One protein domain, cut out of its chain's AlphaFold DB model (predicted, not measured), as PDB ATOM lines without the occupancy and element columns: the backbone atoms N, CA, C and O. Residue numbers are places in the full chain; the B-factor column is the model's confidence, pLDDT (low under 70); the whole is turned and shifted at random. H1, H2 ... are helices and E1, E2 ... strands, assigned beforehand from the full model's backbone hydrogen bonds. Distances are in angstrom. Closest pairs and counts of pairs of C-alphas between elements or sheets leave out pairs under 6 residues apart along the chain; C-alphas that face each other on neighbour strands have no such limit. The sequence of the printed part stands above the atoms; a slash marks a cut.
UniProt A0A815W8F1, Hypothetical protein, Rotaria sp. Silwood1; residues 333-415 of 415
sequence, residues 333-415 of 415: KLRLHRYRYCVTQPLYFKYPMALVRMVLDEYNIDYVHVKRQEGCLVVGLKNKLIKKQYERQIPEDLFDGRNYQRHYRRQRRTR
ATOM      1  N   LYS A 333      -9.018 -15.271  -1.578       71.06
ATOM      2  CA  LYS A 333      -8.976 -14.247  -2.642       71.06
ATOM      3  C   LYS A 333      -9.162 -12.837  -2.069       71.06
ATOM      4  O   LYS A 333      -8.406 -11.941  -2.412       71.06
ATOM      5  N   LEU A 334     -10.098 -12.662  -1.133       73.25
ATOM      6  CA  LEU A 334     -10.294 -11.391  -0.425       73.25
ATOM      7  C   LEU A 334      -9.076 -10.997   0.422       73.25
ATOM      8  O   LEU A 334      -8.730  -9.824   0.465       73.25
ATOM      9  N   ARG A 335      -8.408 -11.953   1.081       71.75
ATOM     10  CA  ARG A 335      -7.167 -11.692   1.830       71.75
ATOM     11  C   ARG A 335      -6.032 -11.274   0.897       71.75
ATOM     12  O   ARG A 335      -5.402 -10.265   1.166       71.75
ATOM     13  N   LEU A 336      -5.821 -11.991  -0.205       70.38
ATOM     14  CA  LEU A 336      -4.815 -11.627  -1.210       70.38
ATOM     15  C   LEU A 336      -5.078 -10.232  -1.784       70.38
ATOM     16  O   LEU A 336      -4.159  -9.432  -1.883       70.38
ATOM     17  N   HIS A 337      -6.341  -9.911  -2.078       72.19
ATOM     18  CA  HIS A 337      -6.705  -8.586  -2.571       72.19
ATOM     19  C   HIS A 337      -6.488  -7.487  -1.525       72.19
ATOM     20  O   HIS A 337      -6.074  -6.389  -1.881       72.19
ATOM     21  N   ARG A 338      -6.734  -7.762  -0.236       69.19
ATOM     22  CA  ARG A 338      -6.437  -6.803   0.840       69.19
ATOM     23  C   ARG A 338      -4.956  -6.436   0.849       69.19
ATOM     24  O   ARG A 338      -4.651  -5.259   0.944       69.19
ATOM     25  N   TYR A 339      -4.060  -7.404   0.689       72.75
ATOM     26  CA  TYR A 339      -2.612  -7.168   0.743       72.75
ATOM     27  C   TYR A 339      -1.963  -6.852  -0.613       72.75
ATOM     28  O   TYR A 339      -0.747  -6.721  -0.670       72.75
ATOM     29  N   ARG A 340      -2.738  -6.730  -1.704       85.69
ATOM     30  CA  ARG A 340      -2.178  -6.501  -3.051       85.69
ATOM     31  C   ARG A 340      -1.442  -5.163  -3.145       85.69
ATOM     32  O   ARG A 340      -0.390  -5.091  -3.768       85.69
ATOM     33  N   TYR A 341      -1.980  -4.128  -2.504       93.62
ATOM     34  CA  TYR A 341      -1.367  -2.806  -2.435       93.62
ATOM     35  C   TYR A 341      -1.348  -2.363  -0.982       93.62
ATOM     36  O   TYR A 341      -2.386  -2.039  -0.412       93.62
ATOM     37  N   CYS A 342      -0.175  -2.388  -0.363       93.75
ATOM     38  CA  CYS A 342       0.007  -1.888   0.987       93.75
ATOM     39  C   CYS A 342       1.256  -1.023   1.088       93.75
ATOM     40  O   CYS A 342       2.234  -1.243   0.363       93.75
ATOM     41  N   VAL A 343       1.194  -0.065   2.006       94.38
ATOM     42  CA  VAL A 343       2.335   0.719   2.471       94.38
ATOM     43  C   VAL A 343       2.581   0.358   3.926       94.38
ATOM     44  O   VAL A 343       1.640   0.222   4.714       94.38
ATOM     45  N   THR A 344       3.851   0.169   4.257       95.06
ATOM     46  CA  THR A 344       4.302  -0.147   5.608       95.06
ATOM     47  C   THR A 344       5.010   1.077   6.158       95.06
ATOM     48  O   THR A 344       5.908   1.600   5.511       95.06
ATOM     49  N   GLN A 345       4.593   1.536   7.333       95.25
ATOM     50  CA  GLN A 345       5.163   2.700   8.007       95.25
ATOM     51  C   GLN A 345       5.619   2.315   9.420       95.25
ATOM     52  O   GLN A 345       4.918   1.535  10.074       95.25
ATOM     53  N   PRO A 346       6.743   2.835   9.934       95.56
ATOM     54  CA  PRO A 346       7.126   2.646  11.331       95.56
ATOM     55  C   PRO A 346       6.027   3.163  12.266       95.56
ATOM     56  O   PRO A 346       5.488   4.240  12.049       95.56
ATOM     57  N   LEU A 347       5.671   2.416  13.316       96.88
ATOM     58  CA  LEU A 347       4.585   2.783  14.229       96.88
ATOM     59  C   LEU A 347       5.060   2.810  15.676       96.88
ATOM     60  O   LEU A 347       5.296   1.776  16.303       96.88
ATOM     61  N   TYR A 348       5.071   4.000  16.275       97.38
ATOM     62  CA  TYR A 348       5.350   4.124  17.697       97.38
ATOM     63  C   TYR A 348       4.302   3.369  18.531       97.38
ATOM     64  O   TYR A 348       3.093   3.580  18.410       97.38
ATOM     65  N   PHE A 349       4.765   2.478  19.415       95.38
ATOM     66  CA  PHE A 349       3.935   1.472  20.095       95.38
ATOM     67  C   PHE A 349       2.725   2.037  20.859       95.38
ATOM     68  O   PHE A 349       1.708   1.347  21.006       95.38
ATOM     69  N   LYS A 350       2.809   3.293  21.323       96.31
ATOM     70  CA  LYS A 350       1.730   3.970  22.059       96.31
ATOM     71  C   LYS A 350       0.631   4.552  21.176       96.31
ATOM     72  O   LYS A 350      -0.374   4.974  21.736       96.31
ATOM     73  N   TYR A 351       0.767   4.576  19.848       97.31
ATOM     74  CA  TYR A 351      -0.308   5.056  18.977       97.31
ATOM     75  C   TYR A 351      -1.558   4.180  19.119       97.31
ATOM     76  O   TYR A 351      -1.510   3.002  18.764       97.31
ATOM     77  N   PRO A 352      -2.699   4.699  19.595       96.56
ATOM     78  CA  PRO A 352      -3.941   3.953  19.515       96.56
ATOM     79  C   PRO A 352      -4.450   3.960  18.068       96.56
ATOM     80  O   PRO A 352      -4.358   4.972  17.375       96.56
ATOM     81  N   MET A 353      -5.052   2.856  17.616       96.50
ATOM     82  CA  MET A 353      -5.559   2.743  16.238       96.50
ATOM     83  C   MET A 353      -6.599   3.812  15.875       96.50
ATOM     84  O   MET A 353      -6.690   4.200  14.717       96.50
ATOM     85  N   ALA A 354      -7.362   4.313  16.851       96.38
ATOM     86  CA  ALA A 354      -8.297   5.417  16.636       96.38
ATOM     87  C   ALA A 354      -7.581   6.727  16.257       96.38
ATOM     88  O   ALA A 354      -8.063   7.456  15.398       96.38
ATOM     89  N   LEU A 355      -6.423   7.002  16.869       97.38
ATOM     90  CA  LEU A 355      -5.601   8.161  16.518       97.38
ATOM     91  C   LEU A 355      -4.947   7.962  15.153       97.38
ATOM     92  O   LEU A 355      -4.941   8.885  14.358       97.38
ATOM     93  N   VAL A 356      -4.469   6.748  14.862       97.44
ATOM     94  CA  VAL A 356      -3.918   6.419  13.542       97.44
ATOM     95  C   VAL A 356      -4.926   6.711  12.433       97.44
ATOM     96  O   VAL A 356      -4.581   7.393  11.483       97.44
ATOM     97  N   ARG A 357      -6.171   6.235  12.565       97.06
ATOM     98  CA  ARG A 357      -7.216   6.484  11.559       97.06
ATOM     99  C   ARG A 357      -7.485   7.972  11.368       97.06
ATOM    100  O   ARG A 357      -7.450   8.422  10.242       97.06
ATOM    101  N   MET A 358      -7.626   8.729  12.455       96.56
ATOM    102  CA  MET A 358      -7.807  10.183  12.381       96.56
ATOM    103  C   MET A 358      -6.660  10.887  11.651       96.56
ATOM    104  O   MET A 358      -6.911  11.789  10.866       96.56
ATOM    105  N   VAL A 359      -5.409  10.488  11.908       96.44
ATOM    106  CA  VAL A 359      -4.252  11.045  11.195       96.44
ATOM    107  C   VAL A 359      -4.308  10.657   9.721       96.44
ATOM    108  O   VAL A 359      -4.086  11.502   8.872       96.44
ATOM    109  N   LEU A 360      -4.658   9.411   9.389       95.44
ATOM    110  CA  LEU A 360      -4.830   9.019   7.988       95.44
ATOM    111  C   LEU A 360      -5.947   9.827   7.296       95.44
ATOM    112  O   LEU A 360      -5.795  10.224   6.143       95.44
ATOM    113  N   ASP A 361      -7.033  10.112   8.013       94.81
ATOM    114  CA  ASP A 361      -8.144  10.927   7.519       94.81
ATOM    115  C   ASP A 361      -7.716  12.404   7.337       94.81
ATOM    116  O   ASP A 361      -8.094  13.024   6.349       94.81
ATOM    117  N   GLU A 362      -6.869  12.959   8.221       94.50
ATOM    118  CA  GLU A 362      -6.298  14.324   8.117       94.50
ATOM    119  C   GLU A 362      -5.457  14.503   6.840       94.50
ATOM    120  O   GLU A 362      -5.434  15.582   6.253       94.50
ATOM    121  N   TYR A 363      -4.808  13.431   6.383       93.44
ATOM    122  CA  TYR A 363      -4.030  13.397   5.143       93.44
ATOM    123  C   TYR A 363      -4.854  12.929   3.926       93.44
ATOM    124  O   TYR A 363      -4.284  12.682   2.865       93.44
ATOM    125  N   ASN A 364      -6.182  12.804   4.054       94.06
ATOM    126  CA  ASN A 364      -7.097  12.358   2.994       94.06
ATOM    127  C   ASN A 364      -6.716  11.005   2.361       94.06
ATOM    128  O   ASN A 364      -6.862  10.795   1.154       94.06
ATOM    129  N   ILE A 365      -6.230  10.063   3.169       92.12
ATOM    130  CA  ILE A 365      -5.829   8.743   2.679       92.12
ATOM    131  C   ILE A 365      -7.043   7.818   2.618       92.12
ATOM    132  O   ILE A 365      -7.567   7.383   3.642       92.12
ATOM    133  N   ASP A 366      -7.417   7.406   1.409       91.62
ATOM    134  CA  ASP A 366      -8.441   6.381   1.197       91.62
ATOM    135  C   ASP A 366      -7.848   4.967   1.363       91.62
ATOM    136  O   ASP A 366      -7.243   4.389   0.450       91.62
ATOM    137  N   TYR A 367      -8.000   4.403   2.563       93.69
ATOM    138  CA  TYR A 367      -7.515   3.065   2.905       93.69
ATOM    139  C   TYR A 367      -8.634   2.012   2.921       93.69
ATOM    140  O   TYR A 367      -9.748   2.224   3.392       93.69
ATOM    141  N   VAL A 368      -8.309   0.796   2.474       93.06
ATOM    142  CA  VAL A 368      -9.199  -0.379   2.532       93.06
ATOM    143  C   VAL A 368      -9.158  -1.027   3.911       93.06
ATOM    144  O   VAL A 368     -10.167  -1.512   4.425       93.06
ATOM    145  N   HIS A 369      -7.966  -1.110   4.499       92.50
ATOM    146  CA  HIS A 369      -7.780  -1.654   5.836       92.50
ATOM    147  C   HIS A 369      -6.484  -1.134   6.450       92.50
ATOM    148  O   HIS A 369      -5.533  -0.827   5.740       92.50
ATOM    149  N   VAL A 370      -6.439  -1.087   7.778       95.38
ATOM    150  CA  VAL A 370      -5.250  -0.679   8.530       95.38
ATOM    151  C   VAL A 370      -5.010  -1.689   9.636       95.38
ATOM    152  O   VAL A 370      -5.936  -2.029  10.381       95.38
ATOM    153  N   LYS A 371      -3.776  -2.179   9.747       95.19
ATOM    154  CA  LYS A 371      -3.388  -3.178  10.744       95.19
ATOM    155  C   LYS A 371      -2.020  -2.845  11.338       95.19
ATOM    156  O   LYS A 371      -1.118  -2.423  10.631       95.19
ATOM    157  N   ARG A 372      -1.855  -3.092  12.639       95.88
ATOM    158  CA  ARG A 372      -0.545  -3.110  13.303       95.88
ATOM    159  C   ARG A 372       0.127  -4.469  13.086       95.88
ATOM    160  O   ARG A 372      -0.501  -5.501  13.333       95.88
ATOM    161  N   GLN A 373       1.385  -4.465  12.668       93.25
ATOM    162  CA  GLN A 373       2.195  -5.665  12.485       93.25
ATOM    163  C   GLN A 373       3.640  -5.366  12.884       93.25
ATOM    164  O   GLN A 373       4.259  -4.508  12.277       93.25
ATOM    165  N   GLU A 374       4.143  -6.047  13.919       92.00
ATOM    166  CA  GLU A 374       5.565  -6.025  14.321       92.00
ATOM    167  C   GLU A 374       6.176  -4.619  14.472       92.00
ATOM    168  O   GLU A 374       7.255  -4.345  13.981       92.00
ATOM    169  N   GLY A 375       5.481  -3.692  15.141       91.88
ATOM    170  CA  GLY A 375       5.993  -2.320  15.309       91.88
ATOM    171  C   GLY A 375       5.824  -1.428  14.075       91.88
ATOM    172  O   GLY A 375       6.153  -0.249  14.129       91.88
ATOM    173  N   CYS A 376       5.214  -1.946  13.014       96.12
ATOM    174  CA  CYS A 376       4.830  -1.199  11.829       96.12
ATOM    175  C   CYS A 376       3.307  -1.083  11.703       96.12
ATOM    176  O   CYS A 376       2.514  -1.873  12.239       96.12
ATOM    177  N   LEU A 377       2.890  -0.067  10.964       96.44
ATOM    178  CA  LEU A 377       1.546   0.130  10.472       96.44
ATOM    179  C   LEU A 377       1.485  -0.329   9.019       96.44
ATOM    180  O   LEU A 377       2.180   0.212   8.170       96.44
ATOM    181  N   VAL A 378       0.623  -1.297   8.734       95.62
ATOM    182  CA  VAL A 378       0.322  -1.737   7.372       95.62
ATOM    183  C   VAL A 378      -0.991  -1.094   6.950       95.62
ATOM    184  O   VAL A 378      -2.054  -1.408   7.500       95.62
ATOM    185  N   VAL A 379      -0.910  -0.187   5.979       95.94
ATOM    186  CA  VAL A 379      -2.049   0.508   5.371       95.94
ATOM    187  C   VAL A 379      -2.311  -0.124   4.012       95.94
ATOM    188  O   VAL A 379      -1.498  -0.018   3.099       95.94
ATOM    189  N   GLY A 380      -3.433  -0.826   3.875       94.62
ATOM    190  CA  GLY A 380      -3.865  -1.386   2.599       94.62
ATOM    191  C   GLY A 380      -4.673  -0.387   1.790       94.62
ATOM    192  O   GLY A 380      -5.609   0.213   2.314       94.62
ATOM    193  N   LEU A 381      -4.356  -0.272   0.506       94.75
ATOM    194  CA  LEU A 381      -4.882   0.720  -0.428       94.75
ATOM    195  C   LEU A 381      -5.667   0.043  -1.559       94.75
ATOM    196  O   LEU A 381      -5.528  -1.158  -1.804       94.75
ATOM    197  N   LYS A 382      -6.532   0.806  -2.238       90.62
ATOM    198  CA  LYS A 382      -7.424   0.268  -3.282       90.62
ATOM    199  C   LYS A 382      -6.674  -0.132  -4.552       90.62
ATOM    200  O   LYS A 382      -6.983  -1.174  -5.125       90.62
ATOM    201  N   ASN A 383      -5.706   0.674  -4.983       92.31
ATOM    202  CA  ASN A 383      -4.979   0.477  -6.235       92.31
ATOM    203  C   ASN A 383      -3.498   0.898  -6.120       92.31
ATOM    204  O   ASN A 383      -3.055   1.466  -5.118       92.31
ATOM    205  N   LYS A 384      -2.727   0.595  -7.170       92.56
ATOM    206  CA  LYS A 384      -1.285   0.877  -7.266       92.56
ATOM    207  C   LYS A 384      -0.969   2.377  -7.358       92.56
ATOM    208  O   LYS A 384       0.070   2.799  -6.861       92.56
ATOM    209  N   LEU A 385      -1.845   3.166  -7.980       91.69
ATOM    210  CA  LEU A 385      -1.649   4.609  -8.165       91.69
ATOM    211  C   LEU A 385      -1.726   5.353  -6.830       91.69
ATOM    212  O   LEU A 385      -0.793   6.073  -6.486       91.69
ATOM    213  N   ILE A 386      -2.756   5.070  -6.025       91.88
ATOM    214  CA  ILE A 386      -2.899   5.606  -4.664       91.88
ATOM    215  C   ILE A 386      -1.704   5.183  -3.808       91.88
ATOM    216  O   ILE A 386      -1.209   5.978  -3.020       91.88
ATOM    217  N   LYS A 387      -1.184   3.958  -3.987       94.31
ATOM    218  CA  LYS A 387       0.047   3.522  -3.312       94.31
ATOM    219  C   LYS A 387       1.241   4.421  -3.646       94.31
ATOM    220  O   LYS A 387       1.872   4.924  -2.725       94.31
ATOM    221  N   LYS A 388       1.528   4.644  -4.931       93.44
ATOM    222  CA  LYS A 388       2.640   5.513  -5.355       93.44
ATOM    223  C   LYS A 388       2.464   6.950  -4.861       93.44
ATOM    224  O   LYS A 388       3.428   7.577  -4.443       93.44
ATOM    225  N   GLN A 389       1.238   7.465  -4.907       92.50
ATOM    226  CA  GLN A 389       0.921   8.797  -4.401       92.50
ATOM    227  C   GLN A 389       1.162   8.889  -2.888       92.50
ATOM    228  O   GLN A 389       1.808   9.824  -2.430       92.50
ATOM    229  N   TYR A 390       0.716   7.885  -2.127       92.25
ATOM    230  CA  TYR A 390       0.924   7.790  -0.682       92.25
ATOM    231  C   TYR A 390       2.411   7.759  -0.321       92.25
ATOM    232  O   TYR A 390       2.844   8.495   0.560       92.25
ATOM    233  N   GLU A 391       3.196   6.928  -1.012       91.88
ATOM    234  CA  GLU A 391       4.647   6.816  -0.800       91.88
ATOM    235  C   GLU A 391       5.380   8.146  -1.044       91.88
ATOM    236  O   GLU A 391       6.419   8.375  -0.439       91.88
ATOM    237  N   ARG A 392       4.828   9.038  -1.877       91.38
ATOM    238  CA  ARG A 392       5.380  10.382  -2.126       91.38
ATOM    239  C   ARG A 392       4.880  11.441  -1.144       91.38
ATOM    240  O   ARG A 392       5.619  12.358  -0.815       91.38
ATOM    241  N   GLN A 393       3.617  11.363  -0.727       89.19
ATOM    242  CA  GLN A 393       2.972  12.429   0.048       89.19
ATOM    243  C   GLN A 393       3.194  12.318   1.556       89.19
ATOM    244  O   GLN A 393       3.050  13.313   2.264       89.19
ATOM    245  N   ILE A 394       3.480  11.120   2.069       88.12
ATOM    246  CA  ILE A 394       3.452  10.881   3.511       88.12
ATOM    247  C   ILE A 394       4.855  10.725   4.066       88.12
ATOM    248  O   ILE A 394       5.560   9.796   3.669       88.12
ATOM    249  N   PRO A 395       5.236  11.587   5.025       92.88
ATOM    250  CA  PRO A 395       6.510  11.460   5.707       92.88
ATOM    251  C   PRO A 395       6.662  10.081   6.353       92.88
ATOM    252  O   PRO A 395       5.745   9.592   7.021       92.88
ATOM    253  N   GLU A 396       7.840   9.476   6.203       91.31
ATOM    254  CA  GLU A 396       8.165   8.178   6.816       91.31
ATOM    255  C   GLU A 396       8.083   8.212   8.351       91.31
ATOM    256  O   GLU A 396       7.849   7.199   9.012       91.31
ATOM    257  N   ASP A 397       8.243   9.393   8.948       92.50
ATOM    258  CA  ASP A 397       8.211   9.605  10.390       92.50
ATOM    259  C   ASP A 397       6.822   9.991  10.927       92.50
ATOM    260  O   ASP A 397       6.680  10.263  12.124       92.50
ATOM    261  N   LEU A 398       5.771   9.969  10.096       95.50
ATOM    262  CA  LEU A 398       4.422  10.417  10.470       95.50
ATOM    263  C   LEU A 398       3.906   9.750  11.760       95.50
ATOM    264  O   LEU A 398       3.295  10.390  12.618       95.50
ATOM    265  N   PHE A 399       4.201   8.463  11.940       96.44
ATOM    266  CA  PHE A 399       3.776   7.684  13.105       96.44
ATOM    267  C   PHE A 399       4.891   7.458  14.140       96.44
ATOM    268  O   PHE A 399       4.800   6.543  14.969       96.44
ATOM    269  N   ASP A 400       5.917   8.311  14.152       94.50
ATOM    270  CA  ASP A 400       6.997   8.267  15.136       94.50
ATOM    271  C   ASP A 400       6.574   8.779  16.533       94.50
ATOM    272  O   ASP A 400       5.481   9.311  16.771       94.50
ATOM    273  N   GLY A 401       7.462   8.608  17.514       92.19
ATOM    274  CA  GLY A 401       7.202   9.034  18.892       92.19
ATOM    275  C   GLY A 401       7.113  10.555  19.087       92.19
ATOM    276  O   GLY A 401       6.495  10.995  20.063       92.19
ATOM    277  N   ARG A 402       7.703  11.360  18.192       92.94
ATOM    278  CA  ARG A 402       7.674  12.830  18.249       92.94
ATOM    279  C   ARG A 402       6.308  13.334  17.787       92.94
ATOM    280  O   ARG A 402       5.644  14.077  18.518       92.94
ATOM    281  N   ASN A 403       5.841  12.837  16.648       95.44
ATOM    282  CA  ASN A 403       4.538  13.140  16.078       95.44
ATOM    283  C   ASN A 403       3.400  12.623  16.967       95.44
ATOM    284  O   ASN A 403       2.405  13.330  17.150       95.44
ATOM    285  N   TYR A 404       3.580  11.490  17.661       96.75
ATOM    286  CA  TYR A 404       2.587  10.967  18.613       96.75
ATOM    287  C   TYR A 404       2.092  12.021  19.609       96.75
ATOM    288  O   TYR A 404       0.884  12.185  19.802       96.75
ATOM    289  N   GLN A 405       3.006  12.761  20.246       95.19
ATOM    290  CA  GLN A 405       2.615  13.767  21.236       95.19
ATOM    291  C   GLN A 405       1.822  14.912  20.601       95.19
ATOM    292  O   GLN A 405       0.886  15.426  21.218       95.19
ATOM    293  N   ARG A 406       2.179  15.296  19.371       95.69
ATOM    294  CA  ARG A 406       1.503  16.347  18.608       95.69
ATOM    295  C   ARG A 406       0.072  15.935  18.271       95.69
ATOM    296  O   ARG A 406      -0.858  16.659  18.630       95.69
ATOM    297  N   HIS A 407      -0.113  14.757  17.677       96.00
ATOM    298  CA  HIS A 407      -1.439  14.252  17.314       96.00
ATOM    299  C   HIS A 407      -2.306  13.981  18.550       96.00
ATOM    300  O   HIS A 407      -3.475  14.365  18.583       96.00
ATOM    301  N   TYR A 408      -1.736  13.419  19.621       95.44
ATOM    302  CA  TYR A 408      -2.472  13.167  20.863       95.44
ATOM    303  C   TYR A 408      -2.980  14.461  21.522       95.44
ATOM    304  O   TYR A 408      -4.116  14.521  21.996       95.44
ATOM    305  N   ARG A 409      -2.166  15.528  21.532       94.44
ATOM    306  CA  ARG A 409      -2.588  16.848  22.037       94.44
ATOM    307  C   ARG A 409      -3.687  17.465  21.174       94.44
ATOM    308  O   ARG A 409      -4.611  18.042  21.737       94.44
ATOM    309  N   ARG A 410      -3.613  17.327  19.845       92.94
ATOM    310  CA  ARG A 410      -4.670  17.795  18.928       92.94
ATOM    311  C   ARG A 410      -5.996  17.078  19.180       92.94
ATOM    312  O   ARG A 410      -6.999  17.754  19.367       92.94
ATOM    313  N   GLN A 411      -5.988  15.747  19.307       94.12
ATOM    314  CA  GLN A 411      -7.195  14.954  19.597       94.12
ATOM    315  C   GLN A 411      -7.922  15.399  20.873       94.12
ATOM    316  O   GLN A 411      -9.142  15.312  20.964       94.12
ATOM    317  N   ARG A 412      -7.171  15.836  21.889       91.88
ATOM    318  CA  ARG A 412      -7.741  16.333  23.148       91.88
ATOM    319  C   ARG A 412      -8.344  17.728  23.052       91.88
ATOM    320  O   ARG A 412      -9.043  18.102  23.974       91.88
ATOM    321  N   ARG A 413      -8.026  18.501  22.011       91.94
ATOM    322  CA  ARG A 413      -8.595  19.841  21.800       91.94
ATOM    323  C   ARG A 413      -9.884  19.807  20.989       91.94
ATOM    324  O   ARG A 413     -10.662  20.742  21.068       91.94
ATOM    325  N   THR A 414     -10.076  18.765  20.185       86.62
ATOM    326  CA  THR A 414     -11.283  18.571  19.369       86.62
ATOM    327  C   THR A 414     -12.399  17.831  20.109       86.62
ATOM    328  O   THR A 414     -13.480  17.655  19.555       86.62
ATOM    329  N   ARG A 415     -12.138  17.392  21.344       78.25
ATOM    330  CA  ARG A 415     -13.116  16.859  22.296       78.25
ATOM    331  C   ARG A 415     -13.296  17.860  23.415       78.25
ATOM    332  O   ARG A 415     -14.442  17.954  23.896       78.25
TER     333      ARG A 415
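What this domain is: This is residues 333 to 415 of the 415 residues of the protein "Hypothetical protein" of Rotaria sp. Silwood1 (UniProt A0A815W8F1). A small three-stranded sheet is covered on one face by two helices that stay apart from each other, H2 slantwise to the strands over E3 and E2 and H3 along them over E1 and E3, with H1 at one end of the long axis and H4 at the other, where H4 packs on H2 about perpendicular to it. The printed part has 83 residues with four named helices and three named strands, in the order H1 E1 H2 E2 E3 H3 H4. The sheet runs E1 - E3 - E2, all antiparallel, and the class is mixed, helices and strands. The whole is compact, with a radius of gyration of the C-alphas of 12.9 A, and elongated in outline, spanning 40 by 24 by 22 A.

How they stand to each other: H1, residues 333 to 338, only grazes the sheet of E1, residues 342 to 346, E3, residues 376 to 381, and E2, residues 367 to 373; its Arg 338 has its C-alpha 6.2 A from that of Gly 380, the closest pair of H1 and E3. E1 is an edge strand, antiparallel to the inner strand E3 at 156 degrees, with N 343 and O 379 at 2.9 A and N 377 and O 345 at 2.7 A, within hydrogen-bond range. H2, residues 353 to 362, is on the sheet at a height of 10.0 A, over E3 and E2, slantwise to the strands at 40 degrees to E2 on the local plane. E1, H2 and E2 form a split strand-helix-strand unit, two strands running the same way with E3 between them in the sheet, and its crossover is right-handed. E2, the other edge strand, makes a hairpin with E3, antiparallel at 161 degrees; N 371 and O 378 are 2.9 A apart, and N 378 and O 371 are 2.8 A apart. H3, residues 384 to 393, is on the sheet at a height of 9.3 A, over E1 and E3, along the strands at 7 degrees to E1 on the local plane; the closest C-alphas of E1 and H3 are those of Val 343 and Lys 387, 6.8 A apart. H2 and H3 make two layers with the sheet, helices on one face of it. H4, residues 401 to 411, is not on the sheet and touches H2 about perpendicular, at 80 degrees, with the closest C-alphas, of Leu 355 and Tyr 408, 7.3 A apart. In H1, H2 and H3 every O i to N i+4 pair is within hydrogen-bond range; in H4, 5 of 7 are.

Where its parts are: H1 begins at C-alpha 333, (-8.976, -14.247, -2.642), and is 8.6 A long from first to last C-alpha. E1 is 13.4 A long, H2 14.2 A, E2 16.2 A, E3 15.8 A and H3 14.3 A. H4 is 15.6 A long and ends at C-alpha 411, (-7.195, 14.954, 19.597).

The domain as a whole: The C-alphas farthest apart are those of Lys 333 and Arg 413, 41.9 A. The printed part has no cut, ends at the chain's last residue, 415, and has no long link. The mean pLDDT of the printed part is 91.9; H1 has 71, and residue 338 is under 70.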